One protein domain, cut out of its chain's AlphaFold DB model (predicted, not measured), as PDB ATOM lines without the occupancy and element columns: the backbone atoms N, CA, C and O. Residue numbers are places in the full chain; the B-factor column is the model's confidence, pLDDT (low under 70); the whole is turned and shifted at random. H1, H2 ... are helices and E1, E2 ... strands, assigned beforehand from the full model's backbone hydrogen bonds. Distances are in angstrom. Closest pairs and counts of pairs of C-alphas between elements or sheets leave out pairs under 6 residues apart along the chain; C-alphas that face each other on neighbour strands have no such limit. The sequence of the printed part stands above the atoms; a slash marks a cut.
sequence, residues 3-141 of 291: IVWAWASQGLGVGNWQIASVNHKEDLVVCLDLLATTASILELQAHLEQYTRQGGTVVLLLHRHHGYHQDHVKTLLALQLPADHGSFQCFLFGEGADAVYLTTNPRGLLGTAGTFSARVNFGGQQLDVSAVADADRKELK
ATOM      1  N   ILE A   3     -32.034 -25.835  32.034       57.38
ATOM      2  CA  ILE A   3     -31.525 -27.201  31.899       57.38
ATOM      3  C   ILE A   3     -30.059 -27.071  31.492       57.38
ATOM      4  O   ILE A   3     -29.728 -26.863  30.321       57.38
ATOM      5  N   VAL A   4     -29.173 -27.116  32.491       55.34
ATOM      6  CA  VAL A   4     -27.727 -27.095  32.261       55.34
ATOM      7  C   VAL A   4     -27.237 -28.516  32.182       55.34
ATOM      8  O   VAL A   4     -27.031 -29.190  33.188       55.34
ATOM      9  N   TRP A   5     -27.005 -28.955  30.960       51.72
ATOM     10  CA  TRP A   5     -26.431 -30.254  30.723       51.72
ATOM     11  C   TRP A   5     -24.997 -30.342  31.268       51.72
ATOM     12  O   TRP A   5     -24.162 -29.461  31.039       51.72
ATOM     13  N   ALA A   6     -24.747 -31.395  32.043       39.22
ATOM     14  CA  ALA A   6     -23.518 -31.626  32.778       39.22
ATOM     15  C   ALA A   6     -22.497 -32.381  31.928       39.22
ATOM     16  O   ALA A   6     -22.850 -33.218  31.105       39.22
ATOM     17  N   TRP A   7     -21.220 -32.076  32.150       48.94
ATOM     18  CA  TRP A   7     -20.086 -32.781  31.560       48.94
ATOM     19  C   TRP A   7     -19.429 -33.695  32.596       48.94
ATOM     20  O   TRP A   7     -19.282 -33.319  33.755       48.94
ATOM     21  N   ALA A   8     -18.969 -34.845  32.098       38.81
ATOM     22  CA  ALA A   8     -18.226 -35.918  32.749       38.81
ATOM     23  C   ALA A   8     -18.968 -36.668  33.858       38.81
ATOM     24  O   ALA A   8     -19.184 -36.161  34.958       38.81
ATOM     25  N   SER A   9     -19.136 -37.962  33.596       40.62
ATOM     26  CA  SER A   9     -19.426 -39.084  34.499       40.62
ATOM     27  C   SER A   9     -18.680 -39.121  35.849       40.62
ATOM     28  O   SER A   9     -18.930 -40.020  36.647       40.62
ATOM     29  N   GLN A  10     -17.780 -38.170  36.139       47.62
ATOM     30  CA  GLN A  10     -17.061 -38.043  37.413       47.62
ATOM     31  C   GLN A  10     -17.133 -36.652  38.084       47.62
ATOM     32  O   GLN A  10     -16.617 -36.513  39.190       47.62
ATOM     33  N   GLY A  11     -17.735 -35.623  37.467       52.19
ATOM     34  CA  GLY A  11     -17.662 -34.231  37.958       52.19
ATOM     35  C   GLY A  11     -18.942 -33.675  38.595       52.19
ATOM     36  O   GLY A  11     -18.889 -33.018  39.636       52.19
ATOM     37  N   LEU A  12     -20.102 -33.941  37.995       61.09
ATOM     38  CA  LEU A  12     -21.398 -33.426  38.448       61.09
ATOM     39  C   LEU A  12     -22.226 -34.527  39.106       61.09
ATOM     40  O   LEU A  12     -22.364 -35.632  38.584       61.09
ATOM     41  N   GLY A  13     -22.857 -34.201  40.235       61.88
ATOM     42  CA  GLY A  13     -23.970 -34.999  40.731       61.88
ATOM     43  C   GLY A  13     -25.142 -34.843  39.768       61.88
ATOM     44  O   GLY A  13     -25.848 -33.834  39.846       61.88
ATOM     45  N   VAL A  14     -25.331 -35.814  38.870       75.38
ATOM     46  CA  VAL A  14     -26.505 -35.915  37.987       75.38
ATOM     47  C   VAL A  14     -27.786 -35.668  38.794       75.38
ATOM     48  O   VAL A  14     -27.917 -36.075  39.960       75.38
ATOM     49  N   GLY A  15     -28.729 -34.966  38.169       83.38
ATOM     50  CA  GLY A  15     -30.041 -34.675  38.730       83.38
ATOM     51  C   GLY A  15     -30.316 -33.189  38.915       83.38
ATOM     52  O   GLY A  15     -29.750 -32.330  38.237       83.38
ATOM     53  N   ASN A  16     -31.241 -32.907  39.828       89.19
ATOM     54  CA  ASN A  16     -31.839 -31.588  39.983       89.19
ATOM     55  C   ASN A  16     -31.135 -30.809  41.091       89.19
ATOM     56  O   ASN A  16     -30.986 -31.313  42.207       89.19
ATOM     57  N   TRP A  17     -30.756 -29.578  40.775       91.94
ATOM     58  CA  TRP A  17     -30.154 -28.624  41.694       91.94
ATOM     59  C   TRP A  17     -31.088 -27.434  41.884       91.94
ATOM     60  O   TRP A  17     -31.498 -26.805  40.909       91.94
ATOM     61  N   GLN A  18     -31.441 -27.132  43.129       93.62
ATOM     62  CA  GLN A  18     -32.312 -26.006  43.472       93.62
ATOM     63  C   GLN A  18     -31.511 -24.709  43.580       93.62
ATOM     64  O   GLN A  18     -30.288 -24.727  43.708       93.62
ATOM     65  N   ILE A  19     -32.188 -23.565  43.549       94.00
ATOM     66  CA  ILE A  19     -31.551 -22.264  43.761       94.00
ATOM     67  C   ILE A  19     -31.791 -21.813  45.203       94.00
ATOM     68  O   ILE A  19     -32.934 -21.744  45.649       94.00
ATOM     69  N   ALA A  20     -30.723 -21.470  45.930       93.88
ATOM     70  CA  ALA A  20     -30.755 -21.093  47.348       93.88
ATOM     71  C   ALA A  20     -31.374 -19.696  47.580       93.88
ATOM     72  O   ALA A  20     -30.698 -18.753  47.996       93.88
ATOM     73  N   SER A  21     -32.654 -19.519  47.244       91.06
ATOM     74  CA  SER A  21     -33.394 -18.269  47.426       91.06
ATOM     75  C   SER A  21     -34.902 -18.485  47.416       91.06
ATOM     76  O   SER A  21     -35.448 -19.223  46.602       91.06
ATOM     77  N   VAL A  22     -35.597 -17.732  48.271       85.25
ATOM     78  CA  VAL A  22     -37.067 -17.703  48.341       85.25
ATOM     79  C   VAL A  22     -37.691 -17.181  47.039       85.25
ATOM     80  O   VAL A  22     -38.805 -17.573  46.703       85.25
ATOM     81  N   ASN A  23     -36.967 -16.349  46.286       87.25
ATOM     82  CA  ASN A  23     -37.426 -15.806  45.002       87.25
ATOM     83  C   ASN A  23     -37.297 -16.810  43.843       87.25
ATOM     84  O   ASN A  23     -37.746 -16.518  42.745       87.25
ATOM     85  N   HIS A  24     -36.682 -17.971  44.087       86.50
ATOM     86  CA  HIS A  24     -36.362 -18.982  43.079       86.50
ATOM     87  C   HIS A  24     -36.900 -20.371  43.464       86.50
ATOM     88  O   HIS A  24     -36.302 -21.386  43.123       86.50
ATOM     89  N   LYS A  25     -38.027 -20.441  44.190       84.69
ATOM     90  CA  LYS A  25     -38.593 -21.710  44.702       84.69
ATOM     91  C   LYS A  25     -38.878 -22.759  43.625       84.69
ATOM     92  O   LYS A  25     -38.810 -23.948  43.912       84.69
ATOM     93  N   GLU A  26     -39.226 -22.312  42.426       85.69
ATOM     94  CA  GLU A  26     -39.577 -23.175  41.292       85.69
ATOM     95  C   GLU A  26     -38.451 -23.257  40.256       85.69
ATOM     96  O   GLU A  26     -38.529 -24.031  39.304       85.69
ATOM     97  N   ASP A  27     -37.382 -22.479  40.438       89.44
ATOM     98  CA  ASP A  27     -36.231 -22.528  39.555       89.44
ATOM     99  C   ASP A  27     -35.301 -23.664  39.961       89.44
ATOM    100  O   ASP A  27     -34.943 -23.852  41.126       89.44
ATOM    101  N   LEU A  28     -34.852 -24.398  38.951       90.69
ATOM    102  CA  LEU A  28     -33.855 -25.434  39.115       90.69
ATOM    103  C   LEU A  28     -32.890 -25.474  37.934       90.69
ATOM    104  O   LEU A  28     -33.153 -24.921  36.859       90.69
ATOM    105  N   VAL A  29     -31.777 -26.158  38.179       91.00
ATOM    106  CA  VAL A  29     -30.788 -26.574  37.196       91.00
ATOM    107  C   VAL A  29     -30.828 -28.093  37.078       91.00
ATOM    108  O   VAL A  29     -30.566 -28.796  38.052       91.00
ATOM    109  N   VAL A  30     -31.174 -28.608  35.896       88.88
ATOM    110  CA  VAL A  30     -31.180 -30.058  35.625       88.88
ATOM    111  C   VAL A  30     -29.912 -30.450  34.895       88.88
ATOM    112  O   VAL A  30     -29.674 -29.981  33.783       88.88
ATOM    113  N   CYS A  31     -29.148 -31.348  35.508       86.44
ATOM    114  CA  CYS A  31     -27.903 -31.881  34.981       86.44
ATOM    115  C   CYS A  31     -28.084 -33.325  34.510       86.44
ATOM    116  O   CYS A  31     -28.276 -34.225  35.328       86.44
ATOM    117  N   LEU A  32     -27.990 -33.530  33.195       85.25
ATOM    118  CA  LEU A  32     -28.026 -34.842  32.535       85.25
ATOM    119  C   LEU A  32     -26.621 -35.205  32.012       85.25
ATOM    120  O   LEU A  32     -25.794 -34.313  31.850       85.25
ATOM    121  N   ASP A  33     -26.347 -36.478  31.733       83.44
ATOM    122  CA  ASP A  33     -25.109 -36.944  31.079       83.44
ATOM    123  C   ASP A  33     -25.494 -37.909  29.947       83.44
ATOM    124  O   ASP A  33     -25.616 -39.116  30.145       83.44
ATOM    125  N   LEU A  34     -25.814 -37.349  28.776       85.12
ATOM    126  CA  LEU A  34     -26.394 -38.069  27.647       85.12
ATOM    127  C   LEU A  34     -25.550 -37.826  26.397       85.12
ATOM    128  O   LEU A  34     -25.390 -36.691  25.971       85.12
ATOM    129  N   LEU A  35     -25.024 -38.878  25.774       89.75
ATOM    130  CA  LEU A  35     -24.362 -38.756  24.471       89.75
ATOM    131  C   LEU A  35     -25.388 -38.427  23.378       89.75
ATOM    132  O   LEU A  35     -26.524 -38.890  23.430       89.75
ATOM    133  N   ALA A  36     -24.983 -37.685  22.347       91.06
ATOM    134  CA  ALA A  36     -25.838 -37.357  21.212       91.06
ATOM    135  C   ALA A  36     -26.226 -38.628  20.440       91.06
ATOM    136  O   ALA A  36     -25.513 -39.108  19.558       91.06
ATOM    137  N   THR A  37     -27.383 -39.173  20.799       93.12
ATOM    138  CA  THR A  37     -28.008 -40.343  20.192       93.12
ATOM    139  C   THR A  37     -29.485 -40.059  19.966       93.12
ATOM    140  O   THR A  37     -30.065 -39.179  20.602       93.12
ATOM    141  N   THR A  38     -30.135 -40.831  19.096       93.12
ATOM    142  CA  THR A  38     -31.584 -40.714  18.883       93.12
ATOM    143  C   THR A  38     -32.373 -40.904  20.182       93.12
ATOM    144  O   THR A  38     -33.310 -40.152  20.430       93.12
ATOM    145  N   ALA A  39     -31.969 -41.854  21.033       93.62
ATOM    146  CA  ALA A  39     -32.612 -42.089  22.326       93.62
ATOM    147  C   ALA A  39     -32.502 -40.861  23.244       93.62
ATOM    148  O   ALA A  39     -33.497 -40.420  23.810       93.62
ATOM    149  N   SER A  40     -31.318 -40.252  23.312       91.81
ATOM    150  CA  SER A  40     -31.085 -39.057  24.122       91.81
ATOM    151  C   SER A  40     -31.840 -37.830  23.614       91.81
ATOM    152  O   SER A  40     -32.239 -36.990  24.410       91.81
ATOM    153  N   ILE A  41     -32.078 -37.709  22.304       93.06
ATOM    154  CA  ILE A  41     -32.927 -36.637  21.765       93.06
ATOM    155  C   ILE A  41     -34.380 -36.808  22.220       93.06
ATOM    156  O   ILE A  41     -34.986 -35.827  22.642       93.06
ATOM    157  N   LEU A  42     -34.920 -38.031  22.192       93.25
ATOM    158  CA  LEU A  42     -36.275 -38.311  22.685       93.25
ATOM    159  C   LEU A  42     -36.399 -38.031  24.190       93.25
ATOM    160  O   LEU A  42     -37.380 -37.442  24.635       93.25
ATOM    161  N   GLU A  43     -35.384 -38.404  24.970       92.25
ATOM    162  CA  GLU A  43     -35.329 -38.114  26.406       92.25
ATOM    163  C   GLU A  43     -35.300 -36.602  26.681       92.25
ATOM    164  O   GLU A  43     -36.054 -36.100  27.515       92.25
ATOM    165  N   LEU A  44     -34.495 -35.847  25.927       92.38
ATOM    166  CA  LEU A  44     -34.468 -34.387  26.018       92.38
ATOM    167  C   LEU A  44     -35.818 -33.761  25.644       92.38
ATOM    168  O   LEU A  44     -36.249 -32.831  26.320       92.38
ATOM    169  N   GLN A  45     -36.509 -34.268  24.618       92.81
ATOM    170  CA  GLN A  45     -37.853 -33.804  24.255       92.81
ATOM    171  C   GLN A  45     -38.857 -34.040  25.392       92.81
ATOM    172  O   GLN A  45     -39.582 -33.118  25.758       92.81
ATOM    173  N   ALA A  46     -38.834 -35.220  26.019       91.31
ATOM    174  CA  ALA A  46     -39.696 -35.522  27.161       91.31
ATOM    175  C   ALA A  46     -39.438 -34.576  28.349       91.31
ATOM    176  O   ALA A  46     -40.380 -34.103  28.988       91.31
ATOM    177  N   HIS A  47     -38.172 -34.238  28.618       90.00
ATOM    178  CA  HIS A  47     -37.831 -33.236  29.627       90.00
ATOM    179  C   HIS A  47     -38.332 -31.837  29.256       90.00
ATOM    180  O   HIS A  47     -38.891 -31.149  30.110       90.00
ATOM    181  N   LEU A  48     -38.167 -31.412  28.000       90.62
ATOM    182  CA  LEU A  48     -38.680 -30.124  27.531       90.62
ATOM    183  C   LEU A  48     -40.196 -30.039  27.723       90.62
ATOM    184  O   LEU A  48     -40.675 -29.075  28.313       90.62
ATOM    185  N   GLU A  49     -40.951 -31.060  27.317       90.38
ATOM    186  CA  GLU A  49     -42.401 -31.118  27.525       90.38
ATOM    187  C   GLU A  49     -42.773 -31.072  29.011       90.38
ATOM    188  O   GLU A  49     -43.651 -30.305  29.409       90.38
ATOM    189  N   GLN A  50     -42.094 -31.857  29.852       88.62
ATOM    190  CA  GLN A  50     -42.344 -31.884  31.292       88.62
ATOM    191  C   GLN A  50     -42.153 -30.504  31.928       88.62
ATOM    192  O   GLN A  50     -42.999 -30.070  32.711       88.62
ATOM    193  N   TYR A  51     -41.046 -29.829  31.618       88.25
ATOM    194  CA  TYR A  51     -40.668 -28.580  32.279       88.25
ATOM    195  C   TYR A  51     -41.335 -27.339  31.684       88.25
ATOM    196  O   TYR A  51     -41.367 -26.293  32.330       88.25
ATOM    197  N   THR A  52     -41.922 -27.454  30.494       89.56
ATOM    198  CA  THR A  52     -42.709 -26.377  29.878       89.56
ATOM    199  C   THR A  52     -44.202 -26.456  30.209       89.56
ATOM    200  O   THR A  52     -44.880 -25.442  30.086       89.56
ATOM    201  N   ARG A  53     -44.722 -27.592  30.700       86.44
ATOM    202  CA  ARG A  53     -46.167 -27.862  30.906       86.44
ATOM    203  C   ARG A  53     -46.954 -26.811  31.705       86.44
ATOM    204  O   ARG A  53     -48.160 -26.710  31.547       86.44
ATOM    205  N   GLN A  54     -46.307 -26.050  32.583       78.12
ATOM    206  CA  GLN A  54     -46.961 -25.029  33.419       78.12
ATOM    207  C   GLN A  54     -46.566 -23.599  33.023       78.12
ATOM    208  O   GLN A  54     -46.427 -22.726  33.875       78.12
ATOM    209  N   GLY A  55     -46.316 -23.360  31.734       82.38
ATOM    210  CA  GLY A  55     -45.851 -22.058  31.244       82.38
ATOM    211  C   GLY A  55     -44.379 -21.761  31.560       82.38
ATOM    212  O   GLY A  55     -43.919 -20.638  31.364       82.38
ATOM    213  N   GLY A  56     -43.628 -22.753  32.047       84.75
ATOM    214  CA  GLY A  56     -42.221 -22.599  32.406       84.75
ATOM    215  C   GLY A  56     -41.346 -22.286  31.193       84.75
ATOM    216  O   GLY A  56     -41.498 -22.892  30.134       84.75
ATOM    217  N   THR A  57     -40.400 -21.357  31.352       88.31
ATOM    218  CA  THR A  57     -39.367 -21.098  30.340       88.31
ATOM    219  C   THR A  57     -38.141 -21.964  30.603       88.31
ATOM    220  O   THR A  57     -37.630 -21.995  31.730       88.31
ATOM    221  N   VAL A  58     -37.644 -22.613  29.548       90.56
ATOM    222  CA  VAL A  58     -36.480 -23.501  29.601       90.56
ATOM    223  C   VAL A  58     -35.338 -22.984  28.726       90.56
ATOM    224  O   VAL A  58     -35.506 -22.727  27.540       90.56
ATOM    225  N   VAL A  59     -34.136 -22.892  29.290       91.19
ATOM    226  CA  VAL A  59     -32.898 -22.736  28.508       91.19
ATOM    227  C   VAL A  59     -32.168 -24.073  28.507       91.19
ATOM    228  O   VAL A  59     -31.688 -24.503  29.554       91.19
ATOM    229  N   LEU A  60     -32.099 -24.725  27.347       91.94
ATOM    230  CA  LEU A  60     -31.378 -25.973  27.126       91.94
ATOM    231  C   LEU A  60     -29.974 -25.674  26.593       91.94
ATOM    232  O   LEU A  60     -29.812 -25.091  25.520       91.94
ATOM    233  N   LEU A  61     -28.952 -26.091  27.337       91.00
ATOM    234  CA  LEU A  61     -27.555 -25.934  26.934       91.00
ATOM    235  C   LEU A  61     -26.988 -27.281  26.480       91.00
ATOM    236  O   LEU A  61     -26.943 -28.227  27.256       91.00
ATOM    237  N   LEU A  62     -26.529 -27.359  25.231       90.06
ATOM    238  CA  LEU A  62     -25.989 -28.551  24.583       90.06
ATOM    239  C   LEU A  62     -24.462 -28.468  24.405       90.06
ATOM    240  O   LEU A  62     -23.939 -27.854  23.479       90.06
ATOM    241  N   HIS A  63     -23.716 -29.127  25.279       87.25
ATOM    242  CA  HIS A  63     -22.285 -29.332  25.193       87.25
ATOM    243  C   HIS A  63     -21.800 -30.106  23.943       87.25
ATOM    244  O   HIS A  63     -22.058 -31.290  23.727       87.25
ATOM    245  N   ARG A  64     -20.922 -29.477  23.163       85.75
ATOM    246  CA  ARG A  64     -20.344 -30.041  21.927       85.75
ATOM    247  C   ARG A  64     -19.579 -31.368  22.081       85.75
ATOM    248  O   ARG A  64     -19.513 -32.130  21.120       85.75
ATOM    249  N   HIS A  65     -18.998 -31.663  23.243       84.38
ATOM    250  CA  HIS A  65     -18.142 -32.839  23.432       84.38
ATOM    251  C   HIS A  65     -18.883 -34.161  23.459       84.38
ATOM    252  O   HIS A  65     -18.333 -35.142  22.977       84.38
ATOM    253  N   HIS A  66     -20.140 -34.190  23.905       84.50
ATOM    254  CA  HIS A  66     -20.923 -35.419  23.783       84.50
ATOM    255  C   HIS A  66     -21.607 -35.543  22.413       84.50
ATOM    256  O   HIS A  66     -22.562 -36.293  22.266       84.50
ATOM    257  N   GLY A  67     -21.125 -34.824  21.391       87.88
ATOM    258  CA  GLY A  67     -21.547 -35.007  19.999       87.88
ATOM    259  C   GLY A  67     -22.725 -34.140  19.552       87.88
ATOM    260  O   GLY A  67     -23.205 -34.299  18.431       87.88
ATOM    261  N   TYR A  68     -23.195 -33.197  20.376       88.56
ATOM    262  CA  TYR A  68     -24.281 -32.303  19.965       88.56
ATOM    263  C   TYR A  68     -23.793 -31.241  18.994       88.56
ATOM    264  O   TYR A  68     -22.707 -30.668  19.119       88.56
ATOM    265  N   HIS A  69     -24.621 -30.996  17.987       85.94
ATOM    266  CA  HIS A  69     -24.310 -30.214  16.802       85.94
ATOM    267  C   HIS A  69     -25.581 -29.490  16.364       85.94
ATOM    268  O   HIS A  69     -26.669 -29.766  16.863       85.94
ATOM    269  N   GLN A  70     -25.437 -28.601  15.390       83.69
ATOM    270  CA  GLN A  70     -26.517 -27.760  14.890       83.69
ATOM    271  C   GLN A  70     -27.757 -28.557  14.445       83.69
ATOM    272  O   GLN A  70     -28.874 -28.180  14.768       83.69
ATOM    273  N   ASP A  71     -27.579 -29.710  13.796       87.88
ATOM    274  CA  ASP A  71     -28.717 -30.531  13.357       87.88
ATOM    275  C   ASP A  71     -29.563 -31.045  14.536       87.88
ATOM    276  O   ASP A  71     -30.787 -31.066  14.447       87.88
ATOM    277  N   HIS A  72     -28.940 -31.351  15.680       90.31
ATOM    278  CA  HIS A  72     -29.655 -31.738  16.901       90.31
ATOM    279  C   HIS A  72     -30.461 -30.573  17.489       90.31
ATOM    280  O   HIS A  72     -31.585 -30.772  17.945       90.31
ATOM    281  N   VAL A  73     -29.909 -29.354  17.446       89.94
ATOM    282  CA  VAL A  73     -30.614 -28.135  17.874       89.94
ATOM    283  C   VAL A  73     -31.871 -27.934  17.030       89.94
ATOM    284  O   VAL A  73     -32.941 -27.727  17.592       89.94
ATOM    285  N   LYS A  74     -31.775 -28.084  15.701       89.62
ATOM    286  CA  LYS A  74     -32.940 -28.013  14.802       89.62
ATOM    287  C   LYS A  74     -33.995 -29.052  15.148       89.62
ATOM    288  O   LYS A  74     -35.167 -28.710  15.219       89.62
ATOM    289  N   THR A  75     -33.588 -30.303  15.364       91.62
ATOM    290  CA  THR A  75     -34.517 -31.379  15.732       91.62
ATOM    291  C   THR A  75     -35.245 -31.074  17.036       91.62
ATOM    292  O   THR A  75     -36.448 -31.301  17.124       91.62
ATOM    293  N   LEU A  76     -34.540 -30.541  18.036       92.06
ATOM    294  CA  LEU A  76     -35.142 -30.178  19.316       92.06
ATOM    295  C   LEU A  76     -36.074 -28.974  19.179       92.06
ATOM    296  O   LEU A  76     -37.189 -29.039  19.672       92.06
ATOM    297  N   LEU A  77     -35.669 -27.915  18.474       90.56
ATOM    298  CA  LEU A  77     -36.496 -26.717  18.270       90.56
ATOM    299  C   LEU A  77     -37.706 -26.951  17.355       90.56
ATOM    300  O   LEU A  77     -38.666 -26.196  17.421       90.56
ATOM    301  N   ALA A  78     -37.678 -27.990  16.517       89.81
ATOM    302  CA  ALA A  78     -38.829 -28.403  15.717       89.81
ATOM    303  C   ALA A  78     -39.926 -29.100  16.546       89.81
ATOM    304  O   ALA A  78     -40.996 -29.392  16.007       89.81
ATOM    305  N   LEU A  79     -39.670 -29.384  17.831       88.31
ATOM    306  CA  LEU A  79     -40.661 -29.928  18.752       88.31
ATOM    307  C   LEU A  79     -41.841 -28.957  18.880       88.31
ATOM    308  O   LEU A  79     -41.694 -27.831  19.351       88.31
ATOM    309  N   GLN A  80     -43.021 -29.422  18.478       84.75
ATOM    310  CA  GLN A  80     -44.266 -28.682  18.634       84.75
ATOM    311  C   GLN A  80     -44.774 -28.871  20.060       84.75
ATOM    312  O   GLN A  80     -45.317 -29.923  20.396       84.75
ATOM    313  N   LEU A  81     -44.571 -27.860  20.901       85.81
ATOM    314  CA  LEU A  81     -45.137 -27.850  22.242       85.81
ATOM    315  C   LEU A  81     -46.636 -27.499  22.191       85.81
ATOM    316  O   LEU A  81     -47.046 -26.692  21.351       85.81
ATOM    317  N   PRO A  82     -47.464 -28.078  23.078       87.25
ATOM    318  CA  PRO A  82     -48.856 -27.666  23.240       87.25
ATOM    319  C   PRO A  82     -48.998 -26.167  23.557       87.25
ATOM    320  O   PRO A  82     -48.103 -25.553  24.130       87.25
ATOM    321  N   ALA A  83     -50.137 -25.564  23.210       84.75
ATOM    322  CA  ALA A  83     -50.342 -24.114  23.335       84.75
ATOM    323  C   ALA A  83     -50.352 -23.591  24.788       84.75
ATOM    324  O   ALA A  83     -50.166 -22.397  25.009       84.75
ATOM    325  N   ASP A  84     -50.599 -24.464  25.765       86.94
ATOM    326  CA  ASP A  84     -50.564 -24.182  27.205       86.94
ATOM    327  C   ASP A  84     -49.167 -24.352  27.827       86.94
ATOM    328  O   ASP A  84     -48.952 -23.993  28.987       86.94
ATOM    329  N   HIS A  85     -48.200 -24.861  27.060       88.88
ATOM    330  CA  HIS A  85     -46.813 -24.949  27.488       88.88
ATOM    331  C   HIS A  85     -46.087 -23.603  27.342       88.88
ATOM    332  O   HIS A  85     -46.439 -22.743  26.536       88.88
ATOM    333  N   GLY A  86     -45.033 -23.424  28.139       87.25
ATOM    334  CA  GLY A  86     -44.103 -22.308  28.012       87.25
ATOM    335  C   GLY A  86     -43.153 -22.456  26.822       87.25
ATOM    336  O   GLY A  86     -43.284 -23.347  25.986       87.25
ATOM    337  N   SER A  87     -42.164 -21.568  26.753       87.06
ATOM    338  CA  SER A  87     -41.174 -21.539  25.674       87.06
ATOM    339  C   SER A  87     -39.851 -22.182  26.079       87.06
ATOM    340  O   SER A  87     -39.521 -22.318  27.261       87.06
ATOM    341  N   PHE A  88     -39.042 -22.534  25.084       89.88
ATOM    342  CA  PHE A  88     -37.665 -22.925  25.331       89.88
ATOM    343  C   PHE A  88     -36.705 -22.369  24.286       89.88
ATOM    344  O   PHE A  88     -37.076 -22.052  23.157       89.88
ATOM    345  N   GLN A  89     -35.447 -22.259  24.692       89.62
ATOM    346  CA  GLN A  89     -34.318 -21.915  23.838       89.62
ATOM    347  C   GLN A  89     -33.274 -23.022  23.931       89.62
ATOM    348  O   GLN A  89     -33.151 -23.680  24.964       89.62
ATOM    349  N   CYS A  90     -32.518 -23.231  22.856       91.19
ATOM    350  CA  CYS A  90     -31.544 -24.310  22.764       91.19
ATOM    351  C   CYS A  90     -30.233 -23.776  22.185       91.19
ATOM    352  O   CYS A  90     -30.203 -23.306  21.049       91.19
ATOM    353  N   PHE A  91     -29.155 -23.852  22.965       88.62
ATOM    354  CA  PHE A  91     -27.849 -23.303  22.602       88.62
ATOM    355  C   PHE A  91     -26.780 -24.378  22.637       88.62
ATOM    356  O   PHE A  91     -26.770 -25.206  23.546       88.62
ATOM    357  N   LEU A  92     -25.831 -24.334  21.703       87.25
ATOM    358  CA  LEU A  92     -24.618 -25.131  21.830       87.25
ATOM    359  C   LEU A  92     -23.600 -24.375  22.684       87.25
ATOM    360  O   LEU A  92     -23.454 -23.161  22.567       87.25
ATOM    361  N   PHE A  93     -22.861 -25.106  23.510       86.00
ATOM    362  CA  PHE A  93     -21.718 -24.564  24.243       86.00
ATOM    363  C   PHE A  93     -20.570 -25.576  24.266       86.00
ATOM    364  O   PHE A  93     -20.757 -26.761  23.968       86.00
ATOM    365  N   GLY A  94     -19.354 -25.142  24.567       81.62
ATOM    366  CA  GLY A  94     -18.240 -26.058  24.740       81.62
ATOM    367  C   GLY A  94     -16.865 -25.412  24.800       81.62
ATOM    368  O   GLY A  94     -16.706 -24.199  24.733       81.62
ATOM    369  N   GLU A  95     -15.851 -26.273  24.908       72.69
ATOM    370  CA  GLU A  95     -14.432 -25.907  24.786       72.69
ATOM    371  C   GLU A  95     -13.923 -24.921  25.856       72.69
ATOM    372  O   GLU A  95     -12.832 -24.375  25.723       72.69
ATOM    373  N   GLY A  96     -14.674 -24.718  26.944       70.50
ATOM    374  CA  GLY A  96     -14.251 -23.872  28.062       70.50
ATOM    375  C   GLY A  96     -14.273 -22.365  27.783       70.50
ATOM    376  O   GLY A  96     -13.756 -21.616  28.605       70.50
ATOM    377  N   ALA A  97     -14.838 -21.922  26.654       73.81
ATOM    378  CA  ALA A  97     -14.795 -20.520  26.215       73.81
ATOM    379  C   ALA A  97     -16.120 -19.761  26.411       73.81
ATOM    380  O   ALA A  97     -16.133 -18.533  26.438       73.81
ATOM    381  N   ASP A  98     -17.238 -20.466  26.588       83.19
ATOM    382  CA  ASP A  98     -18.545 -19.846  26.811       83.19
ATOM    383  C   ASP A  98     -18.680 -19.202  28.199       83.19
ATOM    384  O   ASP A  98     -18.080 -19.625  29.186       83.19
ATOM    385  N   ALA A  99     -19.541 -18.192  28.310       84.75
ATOM    386  CA  ALA A  99     -19.768 -17.485  29.571       84.75
ATOM    387  C   ALA A  99     -20.544 -18.306  30.622       84.75
ATOM    388  O   ALA A  99     -20.623 -17.897  31.780       84.75
ATOM    389  N   VAL A 100     -21.057 -19.492  30.264       88.62
ATOM    390  CA  VAL A 100     -21.507 -20.481  31.255       88.62
ATOM    391  C   VAL A 100     -20.343 -20.995  32.110       88.62
ATOM    392  O   VAL A 100     -20.586 -21.460  33.222       88.62
ATOM    393  N   TYR A 101     -19.091 -20.886  31.647       89.06
ATOM    394  CA  TYR A 101     -17.941 -21.366  32.401       89.06
ATOM    395  C   TYR A 101     -17.428 -20.362  33.440       89.06
ATOM    396  O   TYR A 101     -17.159 -19.200  33.136       89.06
ATOM    397  N   LEU A 102     -17.172 -20.860  34.650       89.44
ATOM    398  CA  LEU A 102     -16.509 -20.181  35.762       89.44
ATOM    399  C   LEU A 102     -15.108 -19.677  35.396       89.44
ATOM    400  O   LEU A 102     -14.678 -18.636  35.881       89.44
ATOM    401  N   THR A 103     -14.401 -20.403  34.527       86.00
ATOM    402  CA  THR A 103     -13.061 -20.033  34.044       86.00
ATOM    403  C   THR A 103     -13.070 -18.829  33.113       86.00
ATOM    404  O   THR A 103     -12.075 -18.114  33.043       86.00
ATOM    405  N   THR A 104     -14.185 -18.597  32.422       84.81
ATOM    406  CA  THR A 104     -14.372 -17.453  31.523       84.81
ATOM    407  C   THR A 104     -14.948 -16.262  32.277       84.81
ATOM    408  O   THR A 104     -14.520 -15.126  32.083       84.81
ATOM    409  N   ASN A 105     -15.921 -16.510  33.157       87.69
ATOM    410  CA  ASN A 105     -16.509 -15.496  34.018       87.69
ATOM    411  C   ASN A 105     -16.717 -16.070  35.424       87.69
ATOM    412  O   ASN A 105     -17.404 -17.080  35.545       87.69
ATOM    413  N   PRO A 106     -16.253 -15.417  36.504       89.69
ATOM    414  CA  PRO A 106     -16.429 -15.937  37.863       89.69
ATOM    415  C   PRO A 106     -17.902 -16.032  38.300       89.69
ATOM    416  O   PRO A 106     -18.197 -16.685  39.294       89.69
ATOM    417  N   ARG A 107     -18.833 -15.402  37.567       91.31
ATOM    418  CA  ARG A 107     -20.287 -15.537  37.764       91.31
ATOM    419  C   ARG A 107     -20.917 -16.664  36.940       91.31
ATOM    420  O   ARG A 107     -22.116 -16.883  37.064       91.31
ATOM    421  N   GLY A 108     -20.141 -17.354  36.103       91.44
ATOM    422  CA  GLY A 108     -20.583 -18.527  35.347       91.44
ATOM    423  C   GLY A 108     -21.069 -19.647  36.267       91.44
ATOM    424  O   GLY A 108     -20.977 -19.556  37.487       91.44
ATOM    425  N   LEU A 109     -21.595 -20.721  35.696       90.56
ATOM    426  CA  LEU A 109     -22.149 -21.828  36.471       90.56
ATOM    427  C   LEU A 109     -21.200 -23.030  36.526       90.56
ATOM    428  O   LEU A 109     -21.080 -23.660  37.570       90.56
ATOM    429  N   LEU A 110     -20.505 -23.332  35.429       88.06
ATOM    430  CA  LEU A 110     -19.776 -24.588  35.253       88.06
ATOM    431  C   LEU A 110     -18.256 -24.405  35.273       88.06
ATOM    432  O   LEU A 110     -17.711 -23.523  34.630       88.06
ATOM    433  N   GLY A 111     -17.519 -25.285  35.929       86.50
ATOM    434  CA  GLY A 111     -16.105 -25.500  35.655       86.50
ATOM    435  C   GLY A 111     -15.904 -26.210  34.316       86.50
ATOM    436  O   GLY A 111     -16.809 -26.852  33.786       86.50
ATOM    437  N   THR A 112     -14.690 -26.139  33.773       80.06
ATOM    438  CA  THR A 112     -14.327 -26.820  32.514       80.06
ATOM    439  C   THR A 112     -14.366 -28.344  32.616       80.06
ATOM    440  O   THR A 112     -14.508 -29.016  31.602       80.06
ATOM    441  N   ALA A 113     -14.282 -28.885  33.832       77.44
ATOM    442  CA  ALA A 113     -14.434 -30.308  34.116       77.44
ATOM    443  C   ALA A 113     -15.902 -30.741  34.294       77.44
ATOM    444  O   ALA A 113     -16.146 -31.886  34.658       77.44
ATOM    445  N   GLY A 114     -16.868 -29.838  34.076       75.38
ATOM    446  CA  GLY A 114     -18.274 -30.117  34.352       75.38
ATOM    447  C   GLY A 114     -18.530 -30.275  35.846       75.38
ATOM    448  O   GLY A 114     -19.110 -31.252  36.279       75.38
ATOM    449  N   THR A 115     -18.054 -29.326  36.642       84.88
ATOM    450  CA  THR A 115     -18.304 -29.197  38.088       84.88
ATOM    451  C   THR A 115     -19.013 -27.867  38.337       84.88
ATOM    452  O   THR A 115     -18.904 -26.964  37.520       84.88
ATOM    453  N   PHE A 116     -19.681 -27.658  39.471       89.88
ATOM    454  CA  PHE A 116     -20.149 -26.309  39.859       89.88
ATOM    455  C   PHE A 116     -19.047 -25.469  40.532       89.88
ATOM    456  O   PHE A 116     -19.321 -24.524  41.269       89.88
ATOM    457  N   SER A 117     -17.784 -25.826  40.308       89.81
ATOM    458  CA  SER A 117     -16.608 -25.176  40.879       89.81
ATOM    459  C   SER A 117     -15.440 -25.187  39.898       89.81
ATOM    460  O   SER A 117     -15.351 -26.058  39.036       89.81
ATOM    461  N   ALA A 118     -14.541 -24.214  40.006       89.06
ATOM    462  CA  ALA A 118     -13.337 -24.133  39.189       89.06
ATOM    463  C   ALA A 118     -12.229 -23.371  39.914       89.06
ATOM    464  O   ALA A 118     -12.498 -22.522  40.762       89.06
ATOM    465  N   ARG A 119     -10.984 -23.624  39.507       87.38
ATOM    466  CA  ARG A 119      -9.847 -22.761  39.835       87.38
ATOM    467  C   ARG A 119      -9.639 -21.754  38.727       87.38
ATOM    468  O   ARG A 119      -9.428 -22.137  37.578       87.38
ATOM    469  N   VAL A 120      -9.670 -20.478  39.081       86.00
ATOM    470  CA  VAL A 120      -9.410 -19.377  38.152       86.00
ATOM    471  C   VAL A 120      -8.129 -18.670  38.549       86.00
ATOM    472  O   VAL A 120      -7.842 -18.494  39.730       86.00
ATOM    473  N   ASN A 121      -7.335 -18.283  37.556       80.62
ATOM    474  CA  ASN A 121      -6.142 -17.484  37.794       80.62
ATOM    475  C   ASN A 121      -6.519 -16.003  37.710       80.62
ATOM    476  O   ASN A 121      -6.917 -15.531  36.646       80.62
ATOM    477  N   PHE A 122      -6.399 -15.279  38.818       77.00
ATOM    478  CA  PHE A 122      -6.643 -13.845  38.878       77.00
ATOM    479  C   PHE A 122      -5.388 -13.145  39.399       77.00
ATOM    480  O   PHE A 122      -4.978 -13.349  40.540       77.00
ATOM    481  N   GLY A 123      -4.735 -12.352  38.546       76.62
ATOM    482  CA  GLY A 123      -3.520 -11.623  38.928       76.62
ATOM    483  C   GLY A 123      -2.350 -12.518  39.363       76.62
ATOM    484  O   GLY A 123      -1.558 -12.110  40.206       76.62
ATOM    485  N   GLY A 124      -2.251 -13.745  38.836       81.06
ATOM    486  CA  GLY A 124      -1.213 -14.714  39.208       81.06
ATOM    487  C   GLY A 124      -1.549 -15.568  40.436       81.06
ATOM    488  O   GLY A 124      -0.783 -16.475  40.760       81.06
ATOM    489  N   GLN A 125      -2.683 -15.323  41.099       82.62
ATOM    490  CA  GLN A 125      -3.177 -16.139  42.207       82.62
ATOM    491  C   GLN A 125      -4.278 -17.091  41.736       82.62
ATOM    492  O   GLN A 125      -5.193 -16.698  41.011       82.62
ATOM    493  N   GLN A 126      -4.206 -18.353  42.168       86.19
ATOM    494  CA  GLN A 126      -5.294 -19.308  41.965       86.19
ATOM    495  C   GLN A 126      -6.381 -19.082  43.016       86.19
ATOM    496  O   GLN A 126      -6.126 -19.204  44.212       86.19
ATOM    497  N   LEU A 127      -7.588 -18.773  42.551       88.50
ATOM    498  CA  LEU A 127      -8.784 -18.628  43.368       88.50
ATOM    499  C   LEU A 127      -9.743 -19.779  43.070       88.50
ATOM    500  O   LEU A 127     -10.048 -20.055  41.907       88.50
ATOM    501  N   ASP A 128     -10.240 -20.427  44.119       90.31
ATOM    502  CA  ASP A 128     -11.344 -21.376  44.011       90.31
ATOM    503  C   ASP A 128     -12.663 -20.591  43.914       90.31
ATOM    504  O   ASP A 128     -13.022 -19.821  44.807       90.31
ATOM    505  N   VAL A 129     -13.400 -20.783  42.823       92.06
ATOM    506  CA  VAL A 129     -14.732 -20.206  42.608       92.06
ATOM    507  C   VAL A 129     -15.745 -21.340  42.585       92.06
ATOM    508  O   VAL A 129     -15.510 -22.379  41.972       92.06
ATOM    509  N   SER A 130     -16.881 -21.151  43.254       93.50
ATOM    510  CA  SER A 130     -17.942 -22.157  43.332       93.50
ATOM    511  C   SER A 130     -19.320 -21.520  43.218       93.50
ATOM    512  O   SER A 130     -19.633 -20.580  43.958       93.50
ATOM    513  N   ALA A 131     -20.139 -22.080  42.331       93.50
ATOM    514  CA  ALA A 131     -21.557 -21.792  42.184       93.50
ATOM    515  C   ALA A 131     -22.428 -22.563  43.194       93.50
ATOM    516  O   ALA A 131     -23.615 -22.272  43.299       93.50
ATOM    517  N   VAL A 132     -21.867 -23.508  43.959       94.06
ATOM    518  CA  VAL A 132     -22.594 -24.276  44.987       94.06
ATOM    519  C   VAL A 132     -22.833 -23.416  46.227       94.06
ATOM    520  O   VAL A 132     -21.900 -22.797  46.743       94.06
ATOM    521  N   ALA A 133     -24.080 -23.377  46.696       95.00
ATOM    522  CA  ALA A 133     -24.462 -22.794  47.979       95.00
ATOM    523  C   ALA A 133     -24.422 -23.850  49.093       95.00
ATOM    524  O   ALA A 133     -23.814 -23.605  50.130       95.00
ATOM    525  N   ASP A 134     -25.007 -25.024  48.840       94.31
ATOM    526  CA  ASP A 134     -25.031 -26.172  49.751       94.31
ATOM    527  C   ASP A 134     -24.979 -27.468  48.925       94.31
ATOM    528  O   ASP A 134     -25.859 -27.733  48.104       94.31
ATOM    529  N   ALA A 135     -23.915 -28.259  49.087       90.81
ATOM    530  CA  ALA A 135     -23.718 -29.477  48.302       90.81
ATOM    531  C   ALA A 135     -24.643 -30.621  48.750       90.81
ATOM    532  O   ALA A 135     -25.156 -31.349  47.900       90.81
ATOM    533  N   ASP A 136     -24.888 -30.748  50.057       91.19
ATOM    534  CA  ASP A 136     -25.700 -31.824  50.635       91.19
ATOM    535  C   ASP A 136     -27.173 -31.652  50.255       91.19
ATOM    536  O   ASP A 136     -27.880 -32.619  49.964       91.19
ATOM    537  N   ARG A 137     -27.622 -30.396  50.179       92.50
ATOM    538  CA  ARG A 137     -28.980 -30.029  49.758       92.50
ATOM    539  C   ARG A 137     -29.132 -29.850  48.247       92.50
ATOM    540  O   ARG A 137     -30.241 -29.591  47.785       92.50
ATOM    541  N   LYS A 138     -28.049 -30.001  47.472       91.88
ATOM    542  CA  LYS A 138     -27.995 -29.719  46.025       91.88
ATOM    543  C   LYS A 138     -28.515 -28.319  45.677       91.88
ATOM    544  O   LYS A 138     -29.343 -28.152  44.782       91.88
ATOM    545  N   GLU A 139     -28.024 -27.304  46.374       94.25
ATOM    546  CA  GLU A 139     -28.413 -25.911  46.167       94.25
ATOM    547  C   GLU A 139     -27.294 -25.094  45.506       94.25
ATOM    548  O   GLU A 139     -26.120 -25.154  45.889       94.25
ATOM    549  N   LEU A 140     -27.668 -24.277  44.524       93.50
ATOM    550  CA  LEU A 140     -26.798 -23.349  43.809       93.50
ATOM    551  C   LEU A 140     -27.032 -21.913  44.270       93.50
ATOM    552  O   LEU A 140     -28.135 -21.505  44.640       93.50
ATOM    553  N   LYS A 141     -25.974 -21.112  44.195       95.81
ATOM    554  CA  LYS A 141     -26.003 -19.687  44.500       95.81
ATOM    555  C   LYS A 141     -26.862 -18.944  43.467       95.81
ATOM    556  O   LYS A 141     -26.558 -19.011  42.271       95.81
TER     557      LYS A 141
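Overview. This is residues 3 to 141 of the 291 residues of an uncharacterized protein of Bacteroidetes bacterium (UniProt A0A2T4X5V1). At one end of this domain, the parallel two-stranded sheet of E3 and E4 has H1 and H2 packed over one of its faces, and at the other end the hairpin E5 and E6 makes a long arm. Between them lie a second hairpin, E1 and E2, the unnamed loop 94 to 116 and the short strand E7. The printed part has 139 residues with two named helices and seven named strands, in the order E1 E2 H1 E3 H2 E4 E5 E6 E7; E1 with E2 and E5 with E6 are antiparallel. The class is mixed, helices and strands, with under half of the residues in named elements. The whole is compact, with a radius of gyration of the C-alphas of 15.5 A, and spans 51 by 35 by 23 A.

Along the chain. Find C-alpha 58 at (-36.480, -23.501, 29.601); from there E3 runs 16.0 A through residues 58 to 63. Its neighbour strand E4 is residues 88 to 93, 16.1 A from first to last C-alpha. H1 is residues 38 to 52, 21.2 A, and H2 is residues 70 to 77, 10.6 A. Earlier, E1 begins at C-alpha 15 (-30.041, -34.675, 38.730) and takes residues 15 to 19; E2 is residues 28 to 31. Further on, E5 is residues 117 to 122, 15.2 A, E6 is residues 125 to 130, 16.0 A, and E7 is residues 132 to 134, ending at C-alpha 134 (-25.031, -26.172, 49.751).

Arrangement. Start at E3 and E4, parallel at 21 degrees, with N 62 and O 91 at 2.7 A. E3, H2 and E4 form a strand-helix-strand unit, two parallel neighbour strands with a helix between them in the chain, and its crossover is right-handed. The closest C-alphas of H2 and E4, Val 73 and Cys 90, are 6.3 A apart. H1 touches H2 with residues 41 to 45 alone, at a steep tilt of 40 degrees, the same way; their closest C-alphas, Gln 45 and Leu 76, are 6.7 A apart. In both helices every O i to N i+4 pair is within hydrogen-bond range. Residues 3 to 4 pair in parallel with residues 60 to 61 of E3. In the hairpin E1 and E2, N 17 and O 29 are 2.8 A apart. Residues 139 to 140 pair with residues 18 to 19 of E1, parallel, and with E7, antiparallel. In the hairpin E5 and E6, look for N 120 and O 127 at 2.9 A. E6 runs on into E7 at 55 degrees. E4 and E5 are apart.

Size, cuts and confidence. The C-alphas farthest apart, those of Ala 83 and Gly 124, are 52.5 A from each other. The printed part has no cut. The link from E4 to E5, 23 residues, is long. Mean pLDDT of the printed part is 84.9; look for values under 70 at residues 3 to 13.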